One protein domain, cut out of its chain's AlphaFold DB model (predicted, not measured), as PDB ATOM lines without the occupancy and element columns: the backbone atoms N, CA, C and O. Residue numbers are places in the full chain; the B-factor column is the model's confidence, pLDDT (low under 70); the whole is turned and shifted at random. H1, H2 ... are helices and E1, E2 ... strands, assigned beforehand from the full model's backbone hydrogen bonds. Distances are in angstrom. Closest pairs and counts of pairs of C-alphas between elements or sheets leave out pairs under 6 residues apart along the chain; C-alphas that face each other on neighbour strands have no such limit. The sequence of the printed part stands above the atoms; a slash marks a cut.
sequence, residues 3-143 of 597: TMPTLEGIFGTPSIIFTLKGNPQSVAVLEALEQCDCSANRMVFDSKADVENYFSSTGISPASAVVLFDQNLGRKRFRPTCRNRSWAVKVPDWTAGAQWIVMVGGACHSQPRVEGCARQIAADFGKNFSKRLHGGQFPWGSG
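This is residues 3 to 143 of the 597 residues of an uncharacterized protein of Candidatus Staskawiczbacteria bacterium RIFCSPHIGHO2_02_FULL_42_22 (UniProt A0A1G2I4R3). One strongly twisted sheet of five strands has H2 and H4 packed over one face, crossing each other at a steep angle, while H3 covers part of the opposite face near E1 and E2. At one end of the domain, off the sheet, the short helices H1 and H5 pack on each other, and the first residues from Thr 3 run out beyond them. The printed part has 141 residues with five named helices and five named strands, in the order H1 E1 H2 E2 H3 E3 E4 E5 H4 H5. The sheet is mixed, in the order E2 E1 E3 E5 E4, and the class is mixed, helices and strands. The whole is compact, with a radius of gyration of the C-alphas of 14.3 A and spans of 47 by 34 by 33 A.

H1, residues 7 to 11, is not on the sheet. E1, residues 16 to 20, is an inner strand. H2, residues 24 to 35, is on the sheet at a height of 8.1 A, over E1, at 12 degrees to it on the local plane; the closest C-alphas of the two are those of Thr 19 and Ser 26, 6.4 A apart. E2, residues 41 to 45, is an edge strand, parallel to E1, with N 17 and O 41 2.7 A apart, within hydrogen-bond range. E1, H2 and E2 form a strand-helix-strand unit, two parallel neighbour strands with a helix between them along the chain, and its crossover is right-handed. H3, residues 48 to 58, is on the opposite face from H2, at a height of 10.4 A, over E1. E3, residues 65 to 70, is parallel to E1, with N 18 and O 66 2.8 A apart. E2, H3 and E3 form a split strand-helix-strand unit, with E1 between its two strands in the sheet, and this crossover too is right-handed. E4, residues 78 to 81, is the other edge strand; it forms a hairpin with E5, residues 100 to 104, antiparallel at 147 degrees, with N 81 and O 101 2.8 A apart. E5 is also parallel to E3, with N 67 and O 100 2.8 A apart. H4, residues 111 to 125, is on the same face as H2, at a height of 9.0 A over E3 and E5. H2 and H4 touch, their closest C-alphas being those of Leu 33 and Ala 118, 4.9 A apart; they run the same way at a steep tilt of 68 degrees, only just short of about perpendicular. H5, residues 129 to 134, is not on the sheet; it touches H1, with the C-alphas of Glu 8 and Ser 130 closest at 7.0 A. In H1, H3, H4 and H5 every O i to N i+4 pair is within hydrogen-bond range, and in H2 6 of 8 are.

H1 begins at C-alpha 7, (133.567, 123.398, 131.677). H2 is 18.0 A long from first to last C-alpha, H3 15.7 A and E3 16.6 A. H4, the longest helix by residues, measures 20.8 A and begins at C-alpha 111, (139.165, 152.425, 149.517). H5 ends at C-alpha 134, (136.460, 121.659, 138.022).

The two C-alphas farthest apart are those of Thr 3 and Ser 110, 47.7 A. The printed part has no cut. The link from E4 to E5, residues 82 to 99, is long. Residues 137 to 138 pair antiparallel with residues 141 to 142. The mean pLDDT of the printed part is 82.7; it is under 70 at residues 73 to 76, 82 to 89, 136 and 140 to 143 of this predicted model.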
ATOM      1  N   THR A   3     133.132 113.719 122.107       85.56
ATOM      2  CA  THR A   3     133.830 114.842 122.735       85.56
ATOM      3  C   THR A   3     132.819 115.686 123.496       85.56
ATOM      4  O   THR A   3     131.989 116.365 122.893       85.56
ATOM      5  N   MET A   4     132.878 115.634 124.827       85.56
ATOM      6  CA  MET A   4     132.059 116.504 125.670       85.56
ATOM      7  C   MET A   4     132.650 117.917 125.704       85.56
ATOM      8  O   MET A   4     133.876 118.051 125.773       85.56
ATOM      9  N   PRO A   5     131.817 118.973 125.720       82.75
ATOM     10  CA  PRO A   5     132.297 120.320 125.981       82.75
ATOM     11  C   PRO A   5     132.949 120.376 127.370       82.75
ATOM     12  O   PRO A   5     132.412 119.849 128.348       82.75
ATOM     13  N   THR A   6     134.118 121.007 127.474       81.12
ATOM     14  CA  THR A   6     134.768 121.220 128.773       81.12
ATOM     15  C   THR A   6     134.039 122.313 129.547       81.12
ATOM     16  O   THR A   6     133.413 123.194 128.955       81.12
ATOM     17  N   LEU A   7     134.135 122.304 130.882       77.44
ATOM     18  CA  LEU A   7     133.567 123.398 131.677       77.44
ATOM     19  C   LEU A   7     134.216 124.736 131.299       77.44
ATOM     20  O   LEU A   7     133.514 125.735 131.210       77.44
ATOM     21  N   GLU A   8     135.516 124.756 131.009       75.69
ATOM     22  CA  GLU A   8     136.217 125.931 130.485       75.69
ATOM     23  C   GLU A   8     135.684 126.387 129.128       75.69
ATOM     24  O   GLU A   8     135.626 127.588 128.891       75.69
ATOM     25  N   GLY A   9     135.314 125.462 128.241       75.94
ATOM     26  CA  GLY A   9     134.719 125.794 126.948       75.94
ATOM     27  C   GLY A   9     133.322 126.392 127.101       75.94
ATOM     28  O   GLY A   9     133.010 127.389 126.462       75.94
ATOM     29  N   ILE A  10     132.506 125.830 128.000       76.06
ATOM     30  CA  ILE A  10     131.137 126.301 128.266       76.06
ATOM     31  C   ILE A  10     131.141 127.664 128.950       76.06
ATOM     32  O   ILE A  10     130.338 128.531 128.608       76.06
ATOM     33  N   PHE A  11     131.996 127.814 129.963       76.25
ATOM     34  CA  PHE A  11     131.976 128.972 130.838       76.25
ATOM     35  C   PHE A  11     133.002 130.052 130.473       76.25
ATOM     36  O   PHE A  11     132.957 131.137 131.038       76.25
ATOM     37  N   GLY A  12     133.944 129.754 129.575       75.81
ATOM     38  CA  GLY A  12     135.083 130.609 129.257       75.81
ATOM     39  C   GLY A  12     136.049 130.760 130.435       75.81
ATOM     40  O   GLY A  12     135.669 131.130 131.545       75.81
ATOM     41  N   THR A  13     137.348 130.539 130.216       82.19
ATOM     42  CA  THR A  13     138.334 131.005 131.206       82.19
ATOM     43  C   THR A  13     138.362 132.537 131.163       82.19
ATOM     44  O   THR A  13     138.538 133.075 130.064       82.19
ATOM     45  N   PRO A  14     138.188 133.245 132.298       87.88
ATOM     46  CA  PRO A  14     138.260 134.697 132.349       87.88
ATOM     47  C   PRO A  14     139.557 135.216 131.724       87.88
ATOM     48  O   PRO A  14     140.653 134.949 132.212       87.88
ATOM     49  N   SER A  15     139.415 135.957 130.630       89.06
ATOM     50  CA  SER A  15     140.520 136.586 129.895       89.06
ATOM     51  C   SER A  15     140.459 138.108 129.967       89.06
ATOM     52  O   SER A  15     141.475 138.775 129.793       89.06
ATOM     53  N   ILE A  16     139.281 138.655 130.278       92.12
ATOM     54  CA  ILE A  16     139.045 140.082 130.447       92.12
ATOM     55  C   ILE A  16     138.075 140.332 131.604       92.12
ATOM     56  O   ILE A  16     137.093 139.614 131.776       92.12
ATOM     57  N   ILE A  17     138.346 141.372 132.384       94.56
ATOM     58  CA  ILE A  17     137.440 141.984 133.349       94.56
ATOM     59  C   ILE A  17     137.196 143.412 132.876       94.56
ATOM     60  O   ILE A  17     138.154 144.152 132.657       94.56
ATOM     61  N   PHE A  18     135.940 143.811 132.695       95.69
ATOM     62  CA  PHE A  18     135.640 145.135 132.165       95.69
ATOM     63  C   PHE A  18     134.432 145.813 132.796       95.69
ATOM     64  O   PHE A  18     133.594 145.191 133.449       95.69
ATOM     65  N   THR A  19     134.342 147.120 132.569       96.62
ATOM     66  CA  THR A  19     133.181 147.945 132.904       96.62
ATOM     67  C   THR A  19     133.022 149.088 131.897       96.62
ATOM     68  O   THR A  19     133.896 149.289 131.051       96.62
ATOM     69  N   LEU A  20     131.922 149.844 131.977       96.12
ATOM     70  CA  LEU A  20     131.818 151.137 131.292       96.12
ATOM     71  C   LEU A  20     132.253 152.271 132.215       96.12
ATOM     72  O   LEU A  20     131.943 152.244 133.407       96.12
ATOM     73  N   LYS A  21     132.840 153.324 131.645       94.12
ATOM     74  CA  LYS A  21     133.253 154.557 132.338       94.12
ATOM     75  C   LYS A  21     132.154 155.199 133.194       94.12
ATOM     76  O   LYS A  21     132.444 155.830 134.204       94.12
ATOM     77  N   GLY A  22     130.888 154.994 132.827       91.69
ATOM     78  CA  GLY A  22     129.717 155.426 133.598       91.69
ATOM     79  C   GLY A  22     129.457 154.665 134.910       91.69
ATOM     80  O   GLY A  22     128.484 154.985 135.586       91.69
ATOM     81  N   ASN A  23     130.282 153.676 135.276       92.75
ATOM     82  CA  ASN A  23     130.174 152.890 136.512       92.75
ATOM     83  C   ASN A  23     131.348 153.218 137.459       92.75
ATOM     84  O   ASN A  23     132.305 152.444 137.539       92.75
ATOM     85  N   PRO A  24     131.334 154.368 138.157       92.50
ATOM     86  CA  PRO A  24     132.482 154.846 138.929       92.50
ATOM     87  C   PRO A  24     132.955 153.874 140.021       92.50
ATOM     88  O   PRO A  24     134.151 153.812 140.298       92.50
ATOM     89  N   GLN A  25     132.061 153.093 140.635       92.50
ATOM     90  CA  GLN A  25     132.461 152.122 141.660       92.50
ATOM     91  C   GLN A  25     133.145 150.912 141.025       92.50
ATOM     92  O   GLN A  25     134.162 150.438 141.530       92.50
ATOM     93  N   SER A  26     132.614 150.430 139.904       94.44
ATOM     94  CA  SER A  26     133.217 149.359 139.113       94.44
ATOM     95  C   SER A  26     134.575 149.758 138.540       94.44
ATOM     96  O   SER A  26     135.489 148.941 138.568       94.44
ATOM     97  N   VAL A  27     134.734 151.009 138.089       95.44
ATOM     98  CA  VAL A  27     136.024 151.559 137.639       95.44
ATOM     99  C   VAL A  27     137.038 151.530 138.782       95.44
ATOM    100  O   VAL A  27     138.103 150.944 138.622       95.44
ATOM    101  N   ALA A  28     136.679 152.030 139.970       94.06
ATOM    102  CA  ALA A  28     137.571 152.001 141.131       94.06
ATOM    103  C   ALA A  28     137.965 150.567 141.550       94.06
ATOM    104  O   ALA A  28     139.100 150.310 141.948       94.06
ATOM    105  N   VAL A  29     137.037 149.604 141.456       94.38
ATOM    106  CA  VAL A  29     137.335 148.181 141.707       94.38
ATOM    107  C   VAL A  29     138.299 147.622 140.662       94.38
ATOM    108  O   VAL A  29     139.182 146.840 141.010       94.38
ATOM    109  N   LEU A  30     138.139 148.015 139.398       94.44
ATOM    110  CA  LEU A  30     138.980 147.580 138.288       94.44
ATOM    111  C   LEU A  30     140.402 148.158 138.369       94.44
ATOM    112  O   LEU A  30     141.354 147.425 138.117       94.44
ATOM    113  N   GLU A  31     140.557 149.399 138.827       94.06
ATOM    114  CA  GLU A  31     141.859 149.998 139.161       94.06
ATOM    115  C   GLU A  31     142.516 149.275 140.351       94.06
ATOM    116  O   GLU A  31     143.675 148.872 140.293       94.06
ATOM    117  N   ALA A  32     141.767 148.998 141.425       93.81
ATOM    118  CA  ALA A  32     142.297 148.253 142.573       93.81
ATOM    119  C   ALA A  32     142.679 146.794 142.233       93.81
ATOM    120  O   ALA A  32     143.522 146.193 142.907       93.81
ATOM    121  N   LEU A  33     142.086 146.210 141.185       91.88
ATOM    122  CA  LEU A  33     142.447 144.884 140.670       91.88
ATOM    123  C   LEU A  33     143.850 144.835 140.051       91.88
ATOM    124  O   LEU A  33     144.390 143.733 139.913       91.88
ATOM    125  N   GLU A  34     144.458 145.971 139.697       87.31
ATOM    126  CA  GLU A  34     145.846 146.031 139.210       87.31
ATOM    127  C   GLU A  34     146.849 145.572 140.272       87.31
ATOM    128  O   GLU A  34     147.872 144.974 139.953       87.31
ATOM    129  N   GLN A  35     146.519 145.773 141.549       89.25
ATOM    130  CA  GLN A  35     147.351 145.369 142.683       89.25
ATOM    131  C   GLN A  35     147.152 143.895 143.082       89.25
ATOM    132  O   GLN A  35     147.766 143.419 144.037       89.25
ATOM    133  N   CYS A  36     146.267 143.169 142.392       87.50
ATOM    134  CA  CYS A  36     145.926 141.780 142.689       87.50
ATOM    135  C   CYS A  36     146.526 140.812 141.655       87.50
ATOM    136  O   CYS A  36     146.624 141.128 140.468       87.50
ATOM    137  N   ASP A  37     146.837 139.584 142.089       83.38
ATOM    138  CA  ASP A  37     147.261 138.485 141.207       83.38
ATOM    139  C   ASP A  37     146.068 137.961 140.381       83.38
ATOM    140  O   ASP A  37     145.353 137.035 140.773       83.38
ATOM    141  N   CYS A  38     145.804 138.620 139.251       83.00
ATOM    142  CA  CYS A  38     144.763 138.259 138.293       83.00
ATOM    143  C   CYS A  38     145.326 138.311 136.867       83.00
ATOM    144  O   CYS A  38     145.885 139.325 136.445       83.00
ATOM    145  N   SER A  39     145.174 137.206 136.134       82.25
ATOM    146  CA  SER A  39     145.703 137.022 134.777       82.25
ATOM    147  C   SER A  39     144.827 137.623 133.677       82.25
ATOM    148  O   SER A  39     145.253 137.667 132.529       82.25
ATOM    149  N   ALA A  40     143.603 138.048 133.998       86.31
ATOM    150  CA  ALA A  40     142.687 138.641 133.033       86.31
ATOM    151  C   ALA A  40     143.056 140.106 132.741       86.31
ATOM    152  O   ALA A  40     143.411 140.866 133.648       86.31
ATOM    153  N   ASN A  41     142.928 140.516 131.478       89.50
ATOM    154  CA  ASN A  41     143.065 141.909 131.059       89.50
ATOM    155  C   ASN A  41     141.999 142.770 131.741       89.50
ATOM    156  O   ASN A  41     140.892 142.304 131.991       89.50
ATOM    157  N   ARG A  42     142.312 144.032 132.035       93.00
ATOM    158  CA  ARG A  42     141.368 144.966 132.656       93.00
ATOM    159  C   ARG A  42     141.050 146.083 131.677       93.00
ATOM    160  O   ARG A  42     141.975 146.667 131.122       93.00
ATOM    161  N   MET A  43     139.770 146.369 131.448       94.62
ATOM    162  CA  MET A  43     139.366 147.416 130.505       94.62
ATOM    163  C   MET A  43     138.203 148.261 131.016       94.62
ATOM    164  O   MET A  43     137.242 147.758 131.597       94.62
ATOM    165  N   VAL A  44     138.271 149.558 130.737       96.38
ATOM    166  CA  VAL A  44     137.152 150.486 130.898       96.38
ATOM    167  C   VAL A  44     136.768 150.966 129.508       96.38
ATOM    168  O   VAL A  44     137.571 151.608 128.840       96.38
ATOM    169  N   PHE A  45     135.558 150.633 129.068       96.44
ATOM    170  CA  PHE A  45     135.035 151.074 127.777       96.44
ATOM    171  C   PHE A  45     134.239 152.373 127.931       96.44
ATOM    172  O   PHE A  45     133.592 152.603 128.959       96.44
ATOM    173  N   ASP A  46     134.262 153.226 126.908       95.69
ATOM    174  CA  ASP A  46     133.492 154.472 126.910       95.69
ATOM    175  C   ASP A  46     132.003 154.215 126.617       95.69
ATOM    176  O   ASP A  46     131.137 154.868 127.204       95.69
ATOM    177  N   SER A  47     131.686 153.232 125.766       94.25
ATOM    178  CA  SER A  47     130.316 152.935 125.340       94.25
ATOM    179  C   SER A  47     130.038 151.443 125.100       94.25
ATOM    180  O   SER A  47     130.942 150.612 125.036       94.25
ATOM    181  N   LYS A  48     128.752 151.099 124.921       93.19
ATOM    182  CA  LYS A  48     128.302 149.761 124.490       93.19
ATOM    183  C   LYS A  48     128.901 149.351 123.140       93.19
ATOM    184  O   LYS A  48     129.310 148.206 122.989       93.19
ATOM    185  N   ALA A  49     128.966 150.284 122.188       92.75
ATOM    186  CA  ALA A  49     129.506 150.016 120.857       92.75
ATOM    187  C   ALA A  49     130.987 149.617 120.927       92.75
ATOM    188  O   ALA A  49     131.421 148.730 120.199       92.75
ATOM    189  N   ASP A  50     131.751 150.199 121.856       93.94
ATOM    190  CA  ASP A  50     133.162 149.847 122.044       93.94
ATOM    191  C   ASP A  50     133.334 148.421 122.583       93.94
ATOM    192  O   ASP A  50     134.260 147.720 122.181       93.94
ATOM    193  N   VAL A  51     132.415 147.961 123.441       91.75
ATOM    194  CA  VAL A  51     132.387 146.572 123.934       91.75
ATOM    195  C   VAL A  51     132.118 145.596 122.782       91.75
ATOM    196  O   VAL A  51     132.822 144.599 122.631       91.75
ATOM    197  N   GLU A  52     131.121 145.885 121.945       89.25
ATOM    198  CA  GLU A  52     130.770 145.059 120.779       89.25
ATOM    199  C   GLU A  52     131.914 145.023 119.748       89.25
ATOM    200  O   GLU A  52     132.284 143.955 119.246       89.25
ATOM    201  N   ASN A  53     132.543 146.173 119.496       91.38
ATOM    202  CA  ASN A  53     133.719 146.290 118.635       91.38
ATOM    203  C   ASN A  53     134.919 145.513 119.192       91.38
ATOM    204  O   ASN A  53     135.664 144.895 118.434       91.38
ATOM    205  N   TYR A  54     135.113 145.497 120.511       92.25
ATOM    206  CA  TYR A  54     136.197 144.741 121.133       92.25
ATOM    207  C   TYR A  54     136.045 143.234 120.916       92.25
ATOM    208  O   TYR A  54     136.980 142.585 120.445       92.25
ATOM    209  N   PHE A  55     134.873 142.663 121.210       89.19
ATOM    210  CA  PHE A  55     134.660 141.222 121.044       89.19
ATOM    211  C   PHE A  55     134.727 140.787 119.576       89.19
ATOM    212  O   PHE A  55     135.325 139.757 119.269       89.19
ATOM    213  N   SER A  56     134.194 141.599 118.660       85.94
ATOM    214  CA  SER A  56     134.265 141.312 117.222       85.94
ATOM    215  C   SER A  56     135.683 141.423 116.647       85.94
ATOM    216  O   SER A  56     136.071 140.587 115.836       85.94
ATOM    217  N   SER A  57     136.482 142.409 117.073       90.00
ATOM    218  CA  SER A  57     137.836 142.633 116.534       90.00
ATOM    219  C   SER A  57     138.916 141.735 117.139       90.00
ATOM    220  O   SER A  57     139.888 141.408 116.460       90.00
ATOM    221  N   THR A  58     138.768 141.327 118.402       88.06
ATOM    222  CA  THR A  58     139.770 140.499 119.100       88.06
ATOM    223  C   THR A  58     139.511 139.001 118.981       88.06
ATOM    224  O   THR A  58     140.416 138.208 119.234       88.06
ATOM    225  N   GLY A  59     138.281 138.600 118.641       81.88
ATOM    226  CA  GLY A  59     137.860 137.199 118.647       81.88
ATOM    227  C   GLY A  59     137.768 136.582 120.049       81.88
ATOM    228  O   GLY A  59     137.584 135.371 120.172       81.88
ATOM    229  N   ILE A  60     137.898 137.382 121.117       83.69
ATOM    230  CA  ILE A  60     137.671 136.916 122.487       83.69
ATOM    231  C   ILE A  60     136.184 136.597 122.650       83.69
ATOM    232  O   ILE A  60     135.322 137.408 122.325       83.69
ATOM    233  N   SER A  61     135.871 135.419 123.192       82.31
ATOM    234  CA  SER A  61     134.484 135.047 123.479       82.31
ATOM    235  C   SER A  61     133.931 135.859 124.659       82.31
ATOM    236  O   SER A  61     134.587 135.917 125.705       82.31
ATOM    237  N   PRO A  62     132.702 136.405 124.573       82.44
ATOM    238  CA  PRO A  62     132.031 137.012 125.721       82.44
ATOM    239  C   PRO A  62     131.896 136.076 126.930       82.44
ATOM    240  O   PRO A  62     131.910 136.542 128.069       82.44
ATOM    241  N   ALA A  63     131.838 134.754 126.725       77.12
ATOM    242  CA  ALA A  63     131.849 133.776 127.818       77.12
ATOM    243  C   ALA A  63     133.100 133.918 128.707       77.12
ATOM    244  O   ALA A  63     133.029 133.779 129.922       77.12
ATOM    245  N   SER A  64     134.235 134.307 128.124       84.56
ATOM    246  CA  SER A  64     135.500 134.550 128.824       84.56
ATOM    247  C   SER A  64     135.608 135.937 129.470       84.56
ATOM    248  O   SER A  64     136.702 136.318 129.899       84.56
ATOM    249  N   ALA A  65     134.527 136.714 129.538       88.88
ATOM    250  CA  ALA A  65     134.542 138.065 130.083       88.88
ATOM    251  C   ALA A  65     133.829 138.173 131.435       88.88
ATOM    252  O   ALA A  65     132.740 137.629 131.625       88.88
ATOM    253  N   VAL A  66     134.430 138.930 132.358       90.69
ATOM    254  CA  VAL A  66     133.837 139.325 133.639       90.69
ATOM    255  C   VAL A  66     133.410 140.779 133.574       90.69
ATOM    256  O   VAL A  66     134.236 141.667 133.397       90.69
ATOM    257  N   VAL A  67     132.120 141.039 133.752       92.31
ATOM    258  CA  VAL A  67     131.579 142.397 133.683       92.31
ATOM    259  C   VAL A  67     131.276 142.926 135.064       92.31
ATOM    260  O   VAL A  67     130.545 142.292 135.825       92.31
ATOM    261  N   LEU A  68     131.799 144.107 135.365       93.81
ATOM    262  CA  LEU A  68     131.482 144.865 136.565       93.81
ATOM    263  C   LEU A  68     130.491 145.974 136.197       93.81
ATOM    264  O   LEU A  68     130.727 146.711 135.240       93.81
ATOM    265  N   PHE A  69     129.390 146.107 136.932       93.12
ATOM    266  CA  PHE A  69     128.471 147.238 136.763       93.12
ATOM    267  C   PHE A  69     127.917 147.721 138.098       93.12
ATOM    268  O   PHE A  69     127.734 146.934 139.030       93.12
ATOM    269  N   ASP A  70     127.602 149.009 138.172       91.94
ATOM    270  CA  ASP A  70     127.122 149.632 139.399       91.94
ATOM    271  C   ASP A  70     125.605 149.448 139.537       91.94
ATOM    272  O   ASP A  70     124.833 149.733 138.619       91.94
ATOM    273  N   GLN A  71     125.144 149.004 140.709       86.44
ATOM    274  CA  GLN A  71     123.723 149.051 141.051       86.44
ATOM    275  C   GLN A  71     123.510 149.246 142.554       86.44
ATOM    276  O   GLN A  71     123.993 148.483 143.394       86.44
ATOM    277  N   ASN A  72     122.699 150.240 142.917       74.06
ATOM    278  CA  ASN A  72     122.368 150.515 144.312       74.06
ATOM    279  C   ASN A  72     121.278 149.570 144.835       74.06
ATOM    280  O   ASN A  72     120.088 149.856 144.746       74.06
ATOM    281  N   LEU A  73     121.693 148.445 145.428       63.94
ATOM    282  CA  LEU A  73     120.812 147.499 146.123       63.94
ATOM    283  C   LEU A  73     121.290 147.245 147.564       63.94
ATOM    284  O   LEU A  73     121.865 146.205 147.899       63.94
ATOM    285  N   GLY A  74     121.018 148.208 148.446       66.81
ATOM    286  CA  GLY A  74     121.191 148.062 149.895       66.81
ATOM    287  C   GLY A  74     122.651 148.003 150.376       66.81
ATOM    288  O   GLY A  74     123.529 148.667 149.841       66.81
ATOM    289  N   ARG A  75     122.912 147.225 151.441       67.19
ATOM    290  CA  ARG A  75     124.197 147.201 152.184       67.19
ATOM    291  C   ARG A  75     125.303 146.322 151.567       67.19
ATOM    292  O   ARG A  75     126.353 146.151 152.188       67.19
ATOM    293  N   LYS A  76     125.085 145.696 150.405       68.12
ATOM    294  CA  LYS A  76     126.066 144.766 149.809       68.12
ATOM    295  C   LYS A  76     127.186 145.530 149.095       68.12
ATOM    296  O   LYS A  76     126.921 146.526 148.435       68.12
ATOM    297  N   ARG A  77     128.432 145.051 149.230       73.00
ATOM    298  CA  ARG A  77     129.619 145.644 148.571       73.00
ATOM    299  C   ARG A  77     129.709 145.245 147.101       73.00
ATOM    300  O   ARG A  77     129.941 146.092 146.256       73.00
ATOM    301  N   PHE A  78     129.480 143.970 146.809       81.25
ATOM    302  CA  PHE A  78     129.330 143.444 145.457       81.25
ATOM    303  C   PHE A  78     128.526 142.136 145.505       81.25
ATOM    304  O   PHE A  78     128.298 141.571 146.585       81.25
ATOM    305  N   ARG A  79     128.060 141.664 144.348       78.50
ATOM    306  CA  ARG A  79     127.313 140.412 144.207       78.50
ATOM    307  C   ARG A  79     127.486 139.835 142.797       78.50
ATOM    308  O   ARG A  79     127.034 140.467 141.843       78.50
ATOM    309  N   PRO A  80     128.007 138.605 142.655       75.88
ATOM    310  CA  PRO A  80     127.883 137.855 141.411       75.88
ATOM    311  C   PRO A  80     126.404 137.676 141.028       75.88
ATOM    312  O   PRO A  80     125.576 137.247 141.846       75.88
ATOM    313  N   THR A  81     126.062 138.032 139.796       70.31
ATOM    314  CA  THR A  81     124.701 138.031 139.254       70.31
ATOM    315  C   THR A  81     124.669 137.412 137.854       70.31
ATOM    316  O   THR A  81     125.702 137.051 137.305       70.31
ATOM    317  N   CYS A  82     123.477 137.235 137.293       64.88
ATOM    318  CA  CYS A  82     123.285 136.793 135.914       64.88
ATOM    319  C   CYS A  82     121.997 137.377 135.338       64.88
ATOM    320  O   CYS A  82     121.126 137.805 136.100       64.88
ATOM    321  N   ARG A  83     121.863 137.363 134.004       60.12
ATOM    322  CA  ARG A  83     120.685 137.891 133.288       60.12
ATOM    323  C   ARG A  83     119.359 137.255 133.750       60.12
ATOM    324  O   ARG A  83     118.329 137.913 133.702       60.12
ATOM    325  N   ASN A  84     119.407 136.043 134.314       53.69
ATOM    326  CA  ASN A  84     118.233 135.235 134.674       53.69
ATOM    327  C   ASN A  84     117.936 135.146 136.191       53.69
ATOM    328  O   ASN A  84     117.127 134.322 136.622       53.69
ATOM    329  N   ARG A  85     118.581 135.956 137.052       51.56
ATOM    330  CA  ARG A  85     118.348 135.933 138.516       51.56
ATOM    331  C   ARG A  85     117.449 137.085 138.989       51.56
ATOM    332  O   ARG A  85     117.951 138.126 139.385       51.56
ATOM    333  N   SER A  86     116.146 136.819 139.133       46.81
ATOM    334  CA  SER A  86     115.126 137.648 139.820       46.81
ATOM    335  C   SER A  86     114.942 139.102 139.342       46.81
ATOM    336  O   SER A  86     115.889 139.838 139.105       46.81
ATOM    337  N   TRP A  87     113.694 139.562 139.372       48.97
ATOM    338  CA  TRP A  87     113.210 140.925 139.101       48.97
ATOM    339  C   TRP A  87     113.923 142.100 139.818       48.97
ATOM    340  O   TRP A  87     113.652 143.250 139.492       48.97
ATOM    341  N   ALA A  88     114.829 141.864 140.775       56.56
ATOM    342  CA  ALA A  88     115.501 142.923 141.538       56.56
ATOM    343  C   ALA A  88     116.820 143.437 140.917       56.56
ATOM    344  O   ALA A  88     117.256 144.538 141.251       56.56
ATOM    345  N   VAL A  89     117.483 142.667 140.042       66.38
ATOM    346  CA  VAL A  89     118.790 143.022 139.446       66.38
ATOM    347  C   VAL A  89     118.649 143.106 137.933       66.38
ATOM    348  O   VAL A  89     118.521 142.080 137.271       66.38
ATOM    349  N   LYS A  90     118.681 144.321 137.376       72.44
ATOM    350  CA  LYS A  90     118.598 144.531 135.927       72.44
ATOM    351  C   LYS A  90     120.013 144.522 135.362       72.44
ATOM    352  O   LYS A  90     120.721 145.519 135.462       72.44
ATOM    353  N   VAL A  91     120.426 143.381 134.814       78.00
ATOM    354  CA  VAL A  91     121.709 143.279 134.110       78.00
ATOM    355  C   VAL A  91     121.668 144.197 132.884       78.00
ATOM    356  O   VAL A  91     120.721 144.087 132.100       78.00
ATOM    357  N   PRO A  92     122.654 145.092 132.703       84.81
ATOM    358  CA  PRO A  92     122.671 145.974 131.548       84.81
ATOM    359  C   PRO A  92     122.812 145.205 130.230       84.81
ATOM    360  O   PRO A  92     123.506 144.188 130.146       84.81
ATOM    361  N   ASP A  93     122.175 145.711 129.181       82.88
ATOM    362  CA  ASP A  93     122.198 145.118 127.843       82.88
ATOM    363  C   ASP A  93     123.598 145.167 127.205       82.88
ATOM    364  O   ASP A  93     123.979 144.236 126.497       82.88
ATOM    365  N   TRP A  94     124.400 146.184 127.546       88.31
ATOM    366  CA  TRP A  94     125.783 146.372 127.085       88.31
ATOM    367  C   TRP A  94     126.783 145.315 127.564       88.31
ATOM    368  O   TRP A  94     127.923 145.302 127.117       88.31
ATOM    369  N   THR A  95     126.373 144.391 128.434       83.19
ATOM    370  CA  THR A  95     127.222 143.276 128.894       83.19
ATOM    371  C   THR A  95     127.557 142.260 127.785       83.19
ATOM    372  O   THR A  95     128.295 141.318 128.050       83.19
ATOM    373  N   ALA A  96     127.016 142.429 126.568       76.31
ATOM    374  CA  ALA A  96     127.391 141.711 125.340       76.31
ATOM    375  C   ALA A  96     127.420 140.170 125.453       76.31
ATOM    376  O   ALA A  96     128.276 139.512 124.878       76.31
ATOM    377  N   GLY A  97     126.493 139.582 126.219       70.94
ATOM    378  CA  GLY A  97     126.414 138.123 126.387       70.94
ATOM    379  C   GLY A  97     127.429 137.531 127.371       70.94
ATOM    380  O   GLY A  97     127.538 136.310 127.471       70.94
ATOM    381  N   ALA A  98     128.146 138.366 128.129       78.88
ATOM    382  CA  ALA A  98     129.090 137.894 129.129       78.88
ATOM    383  C   ALA A  98     128.423 137.033 130.212       78.88
ATOM    384  O   ALA A  98     127.394 137.399 130.791       78.88
ATOM    385  N   GLN A  99     129.041 135.887 130.500       75.12
ATOM    386  CA  GLN A  99     128.518 134.903 131.450       75.12
ATOM    387  C   GLN A  99     128.870 135.243 132.903       75.12
ATOM    388  O   GLN A  99     128.096 134.958 133.823       75.12
ATOM    389  N   TRP A 100     130.012 135.898 133.124       82.31
ATOM    390  CA  TRP A 100     130.449 136.312 134.450       82.31
ATOM    391  C   TRP A 100     130.053 137.757 134.698       82.31
ATOM    392  O   TRP A 100     130.614 138.683 134.120       82.31
ATOM    393  N   ILE A 101     129.081 137.970 135.578       84.25
ATOM    394  CA  ILE A 101     128.576 139.312 135.859       84.25
ATOM    395  C   ILE A 101     128.673 139.578 137.353       84.25
ATOM    396  O   ILE A 101     128.208 138.792 138.179       84.25
ATOM    397  N   VAL A 102     129.261 140.709 137.712       88.19
ATOM    398  CA  VAL A 102     129.428 141.158 139.087       88.19
ATOM    399  C   VAL A 102     128.799 142.535 139.218       88.19
ATOM    400  O   VAL A 102     129.243 143.518 138.640       88.19
ATOM    401  N   MET A 103     127.746 142.605 140.020       88.56
ATOM    402  CA  MET A 103     127.201 143.881 140.452       88.56
ATOM    403  C   MET A 103     128.097 144.452 141.550       88.56
ATOM    404  O   MET A 103     128.317 143.778 142.560       88.56
ATOM    405  N   VAL A 104     128.548 145.690 141.398       90.19
ATOM    406  CA  VAL A 104     129.203 146.478 142.444       90.19
ATOM    407  C   VAL A 104     128.141 147.354 143.109       90.19
ATOM    408  O   VAL A 104     127.345 148.019 142.449       90.19
ATOM    409  N   GLY A 105     128.040 147.250 144.433       85.75
ATOM    410  CA  GLY A 105     126.975 147.884 145.203       85.75
ATOM    411  C   GLY A 105     127.417 149.190 145.847       85.75
ATOM    412  O   GLY A 105     128.585 149.351 146.197       85.75
ATOM    413  N   GLY A 106     126.447 150.060 146.149       79.81
ATOM    414  CA  GLY A 106     126.656 151.386 146.747       79.81
ATOM    415  C   GLY A 106     127.495 151.441 148.026       79.81
ATOM    416  O   GLY A 106     128.034 152.487 148.378       79.81
ATOM    417  N   ALA A 107     127.642 150.316 148.732       82.06
ATOM    418  CA  ALA A 107     128.522 150.205 149.889       82.06
ATOM    419  C   ALA A 107     130.022 150.222 149.520       82.06
ATOM    420  O   ALA A 107     130.852 150.345 150.423       82.06
ATOM    421  N   CYS A 108     130.381 150.101 148.239       83.62
ATOM    422  CA  CYS A 108     131.744 150.147 147.706       83.62
ATOM    423  C   CYS A 108     132.213 151.597 147.459       83.62
ATOM    424  O   CYS A 108     132.596 151.969 146.360       83.62
ATOM    425  N   HIS A 109     132.136 152.440 148.492       80.81
ATOM    426  CA  HIS A 109     132.419 153.883 148.409       80.81
ATOM    427  C   HIS A 109     133.707 154.303 149.142       80.81
ATOM    428  O   HIS A 109     134.012 155.488 149.228       80.81
ATOM    429  N   SER A 110     134.423 153.359 149.760       85.56
ATOM    430  CA  SER A 110     135.675 153.627 150.472       85.56
ATOM    431  C   SER A 110     136.769 152.669 150.027       85.56
ATOM    432  O   SER A 110     136.501 151.499 149.746       85.56
ATOM    433  N   GLN A 111     138.006 153.158 150.021       87.56
ATOM    434  CA  GLN A 111     139.165 152.425 149.517       87.56
ATOM    435  C   GLN A 111     139.325 151.012 150.125       87.56
ATOM    436  O   GLN A 111     139.406 150.058 149.352       87.56
ATOM    437  N   PRO A 112     139.201 150.785 151.453       89.69
ATOM    438  CA  PRO A 112     139.304 149.428 152.008       89.69
ATOM    439  C   PRO A 112     138.230 148.458 151.495       89.69
ATOM    440  O   PRO A 112     138.425 147.241 151.467       89.69
ATOM    441  N   ARG A 113     137.053 148.977 151.116       89.06
ATOM    442  CA  ARG A 113     135.956 148.166 150.572       89.06
ATOM    443  C   ARG A 113     136.158 147.866 149.091       89.06
ATOM    444  O   ARG A 113     135.883 146.733 148.701       89.06
ATOM    445  N   VAL A 114     136.659 148.835 148.327       91.31
ATOM    446  CA  VAL A 114     137.048 148.682 146.917       91.31
ATOM    447  C   VAL A 114     138.146 147.626 146.784       91.31
ATOM    448  O   VAL A 114     137.959 146.633 146.087       91.31
ATOM    449  N   GLU A 115     139.225 147.748 147.558       91.50
ATOM    450  CA  GLU A 115     140.319 146.767 147.583       91.50
ATOM    451  C   GLU A 115     139.846 145.376 148.032       91.50
ATOM    452  O   GLU A 115     140.262 144.353 147.492       91.50
ATOM    453  N   GLY A 116     138.948 145.316 149.021       89.56
ATOM    454  CA  GLY A 116     138.345 144.056 149.451       89.56
ATOM    455  C   GLY A 116     137.523 143.381 148.348       89.56
ATOM    456  O   GLY A 116     137.566 142.159 148.221       89.56
ATOM    457  N   CYS A 117     136.797 144.165 147.546       89.69
ATOM    458  CA  CYS A 117     136.069 143.677 146.377       89.69
ATOM    459  C   CYS A 117     137.033 143.161 145.298       89.69
ATOM    460  O   CYS A 117     136.862 142.042 144.818       89.69
ATOM    461  N   ALA A 118     138.075 143.933 144.978       92.06
ATOM    462  CA  ALA A 118     139.102 143.558 144.010       92.06
ATOM    463  C   ALA A 118     139.795 142.236 144.384       92.06
ATOM    464  O   ALA A 118     139.832 141.310 143.577       92.06
ATOM    465  N   ARG A 119     140.243 142.080 145.640       90.62
ATOM    466  CA  ARG A 119     140.859 140.825 146.114       90.62
ATOM    467  C   ARG A 119     139.941 139.617 145.942       90.62
ATOM    468  O   ARG A 119     140.403 138.544 145.561       90.62
ATOM    469  N   GLN A 120     138.649 139.781 146.212       87.75
ATOM    470  CA  GLN A 120     137.687 138.692 146.080       87.75
ATOM    471  C   GLN A 120     137.413 138.344 144.612       87.75
ATOM    472  O   GLN A 120     137.395 137.165 144.272       87.75
ATOM    473  N   ILE A 121     137.296 139.342 143.729       89.00
ATOM    474  CA  ILE A 121     137.188 139.119 142.279       89.00
ATOM    475  C   ILE A 121     138.439 138.403 141.752       89.00
ATOM    476  O   ILE A 121     138.310 137.414 141.036       89.00
ATOM    477  N   ALA A 122     139.642 138.815 142.157       89.38
ATOM    478  CA  ALA A 122     140.877 138.127 141.779       89.38
ATOM    479  C   ALA A 122     140.923 136.677 142.298       89.38
ATOM    480  O   ALA A 122     141.350 135.774 141.582       89.38
ATOM    481  N   ALA A 123     140.430 136.414 143.511       86.25
ATOM    482  CA  ALA A 123     140.347 135.057 144.052       86.25
ATOM    483  C   ALA A 123     139.310 134.176 143.327       86.25
ATOM    484  O   ALA A 123     139.506 132.961 143.203       86.25
ATOM    485  N   ASP A 124     138.200 134.767 142.877       83.62
ATOM    486  CA  ASP A 124     137.112 134.072 142.184       83.62
ATOM    487  C   ASP A 124     137.401 133.834 140.701       83.62
ATOM    488  O   ASP A 124     137.071 132.759 140.212       83.62
ATOM    489  N   PHE A 125     138.056 134.777 140.019       85.75
ATOM    490  CA  PHE A 125     138.249 134.777 138.562       85.75
ATOM    491  C   PHE A 125     139.718 134.737 138.110       85.75
ATOM    492  O   PHE A 125     139.986 134.725 136.915       85.75
ATOM    493  N   GLY A 126     140.676 134.732 139.039       82.00
ATOM    494  CA  GLY A 126     142.110 134.660 138.747       82.00
ATOM    495  C   GLY A 126     142.650 133.229 138.714       82.00
ATOM    496  O   GLY A 126     141.992 132.294 138.264       82.00
ATOM    497  N   LYS A 127     143.865 133.028 139.235       76.12
ATOM    498  CA  LYS A 127     144.665 131.797 139.064       76.12
ATOM    499  C   LYS A 127     143.965 130.483 139.445       76.12
ATOM    500  O   LYS A 127     144.256 129.437 138.873       76.12
ATOM    501  N   ASN A 128     143.056 130.513 140.419       77.12
ATOM    502  CA  ASN A 128     142.360 129.314 140.896       77.12
ATOM    503  C   ASN A 128     141.025 129.050 140.188       77.12
ATOM    504  O   ASN A 128     140.353 128.083 140.547       77.12
ATOM    505  N   PHE A 129     140.637 129.881 139.216       83.25
ATOM    506  CA  PHE A 129     139.340 129.800 138.552       83.25
ATOM    507  C   PHE A 129     139.074 128.399 137.978       83.25
ATOM    508  O   PHE A 129     138.136 127.736 138.418       83.25
ATOM    509  N   SER A 130     139.950 127.886 137.106       81.75
ATOM    510  CA  SER A 130     139.774 126.564 136.477       81.75
ATOM    511  C   SER A 130     139.729 125.438 137.511       81.75
ATOM    512  O   SER A 130     138.869 124.563 137.452       81.75
ATOM    513  N   LYS A 131     140.601 125.481 138.529       81.44
ATOM    514  CA  LYS A 131     140.611 124.488 139.616       81.44
ATOM    515  C   LYS A 131     139.292 124.487 140.398       81.44
ATOM    516  O   LYS A 131     138.777 123.423 140.737       81.44
ATOM    517  N   ARG A 132     138.740 125.669 140.693       78.06
ATOM    518  CA  ARG A 132     137.457 125.822 141.397       78.06
ATOM    519  C   ARG A 132     136.288 125.368 140.529       78.06
ATOM    520  O   ARG A 132     135.441 124.625 141.024       78.06
ATOM    521  N   LEU A 133     136.294 125.727 139.246       77.44
ATOM    522  CA  LEU A 133     135.289 125.318 138.267       77.44
ATOM    523  C   LEU A 133     135.211 123.789 138.151       77.44
ATOM    524  O   LEU A 133     134.133 123.212 138.306       77.44
ATOM    525  N   HIS A 134     136.359 123.121 138.008       75.69
ATOM    526  CA  HIS A 134     136.460 121.659 138.022       75.69
ATOM    527  C   HIS A 134     135.998 121.036 139.348       75.69
ATOM    528  O   HIS A 134     135.380 119.974 139.355       75.69
ATOM    529  N   GLY A 135     136.230 121.719 140.472       71.50
ATOM    530  CA  GLY A 135     135.716 121.335 141.789       71.50
ATOM    531  C   GLY A 135     134.213 121.586 141.994       71.50
ATOM    532  O   GLY A 135     133.715 121.377 143.100       71.50
ATOM    533  N   GLY A 136     133.485 122.066 140.977       69.75
ATOM    534  CA  GLY A 136     132.060 122.412 141.072       69.75
ATOM    535  C   GLY A 136     131.778 123.668 141.906       69.75
ATOM    536  O   GLY A 136     130.647 123.880 142.353       69.75
ATOM    537  N   GLN A 137     132.801 124.490 142.147       72.75
ATOM    538  CA  GLN A 137     132.699 125.746 142.878       72.75
ATOM    539  C   GLN A 137     132.614 126.908 141.894       72.75
ATOM    540  O   GLN A 137     133.595 127.254 141.240       72.75
ATOM    541  N   PHE A 138     131.451 127.548 141.840       74.88
ATOM    542  CA  PHE A 138     131.226 128.688 140.966       74.88
ATOM    543  C   PHE A 138     131.194 130.010 141.764       74.88
ATOM    544  O   PHE A 138     130.747 130.014 142.917       74.88
ATOM    545  N   PRO A 139     131.594 131.149 141.168       70.06
ATOM    546  CA  PRO A 139     131.616 132.468 141.814       70.06
ATOM    547  C   PRO A 139     130.302 132.907 142.489       70.06
ATOM    548  O   PRO A 139     130.314 133.559 143.525       70.06
ATOM    549  N   TRP A 140     129.139 132.530 141.961       66.06
ATOM    550  CA  TRP A 140     127.819 132.883 142.524       66.06
ATOM    551  C   TRP A 140     127.276 131.832 143.526       66.06
ATOM    552  O   TRP A 140     126.096 131.904 143.906       66.06
ATOM    553  N   GLY A 141     128.104 130.858 143.929       60.69
ATOM    554  CA  GLY A 141     127.823 129.830 144.941       60.69
ATOM    555  C   GLY A 141     128.093 128.391 144.475       60.69
ATOM    556  O   GLY A 141     128.177 128.112 143.279       60.69
ATOM    557  N   SER A 142     128.195 127.461 145.430       53.16
ATOM    558  CA  SER A 142     128.203 126.020 145.150       53.16
ATOM    559  C   SER A 142     126.828 125.546 144.667       53.16
ATOM    560  O   SER A 142     125.791 126.096 145.054       53.16
ATOM    561  N   GLY A 143     126.806 124.507 143.827       51.31
ATOM    562  CA  GLY A 143     125.564 123.796 143.524       51.31
ATOM    563  C   GLY A 143     124.955 123.241 144.816       51.31
ATOM    564  O   GLY A 143     125.661 122.645 145.632       51.31
TER     565      GLY A 143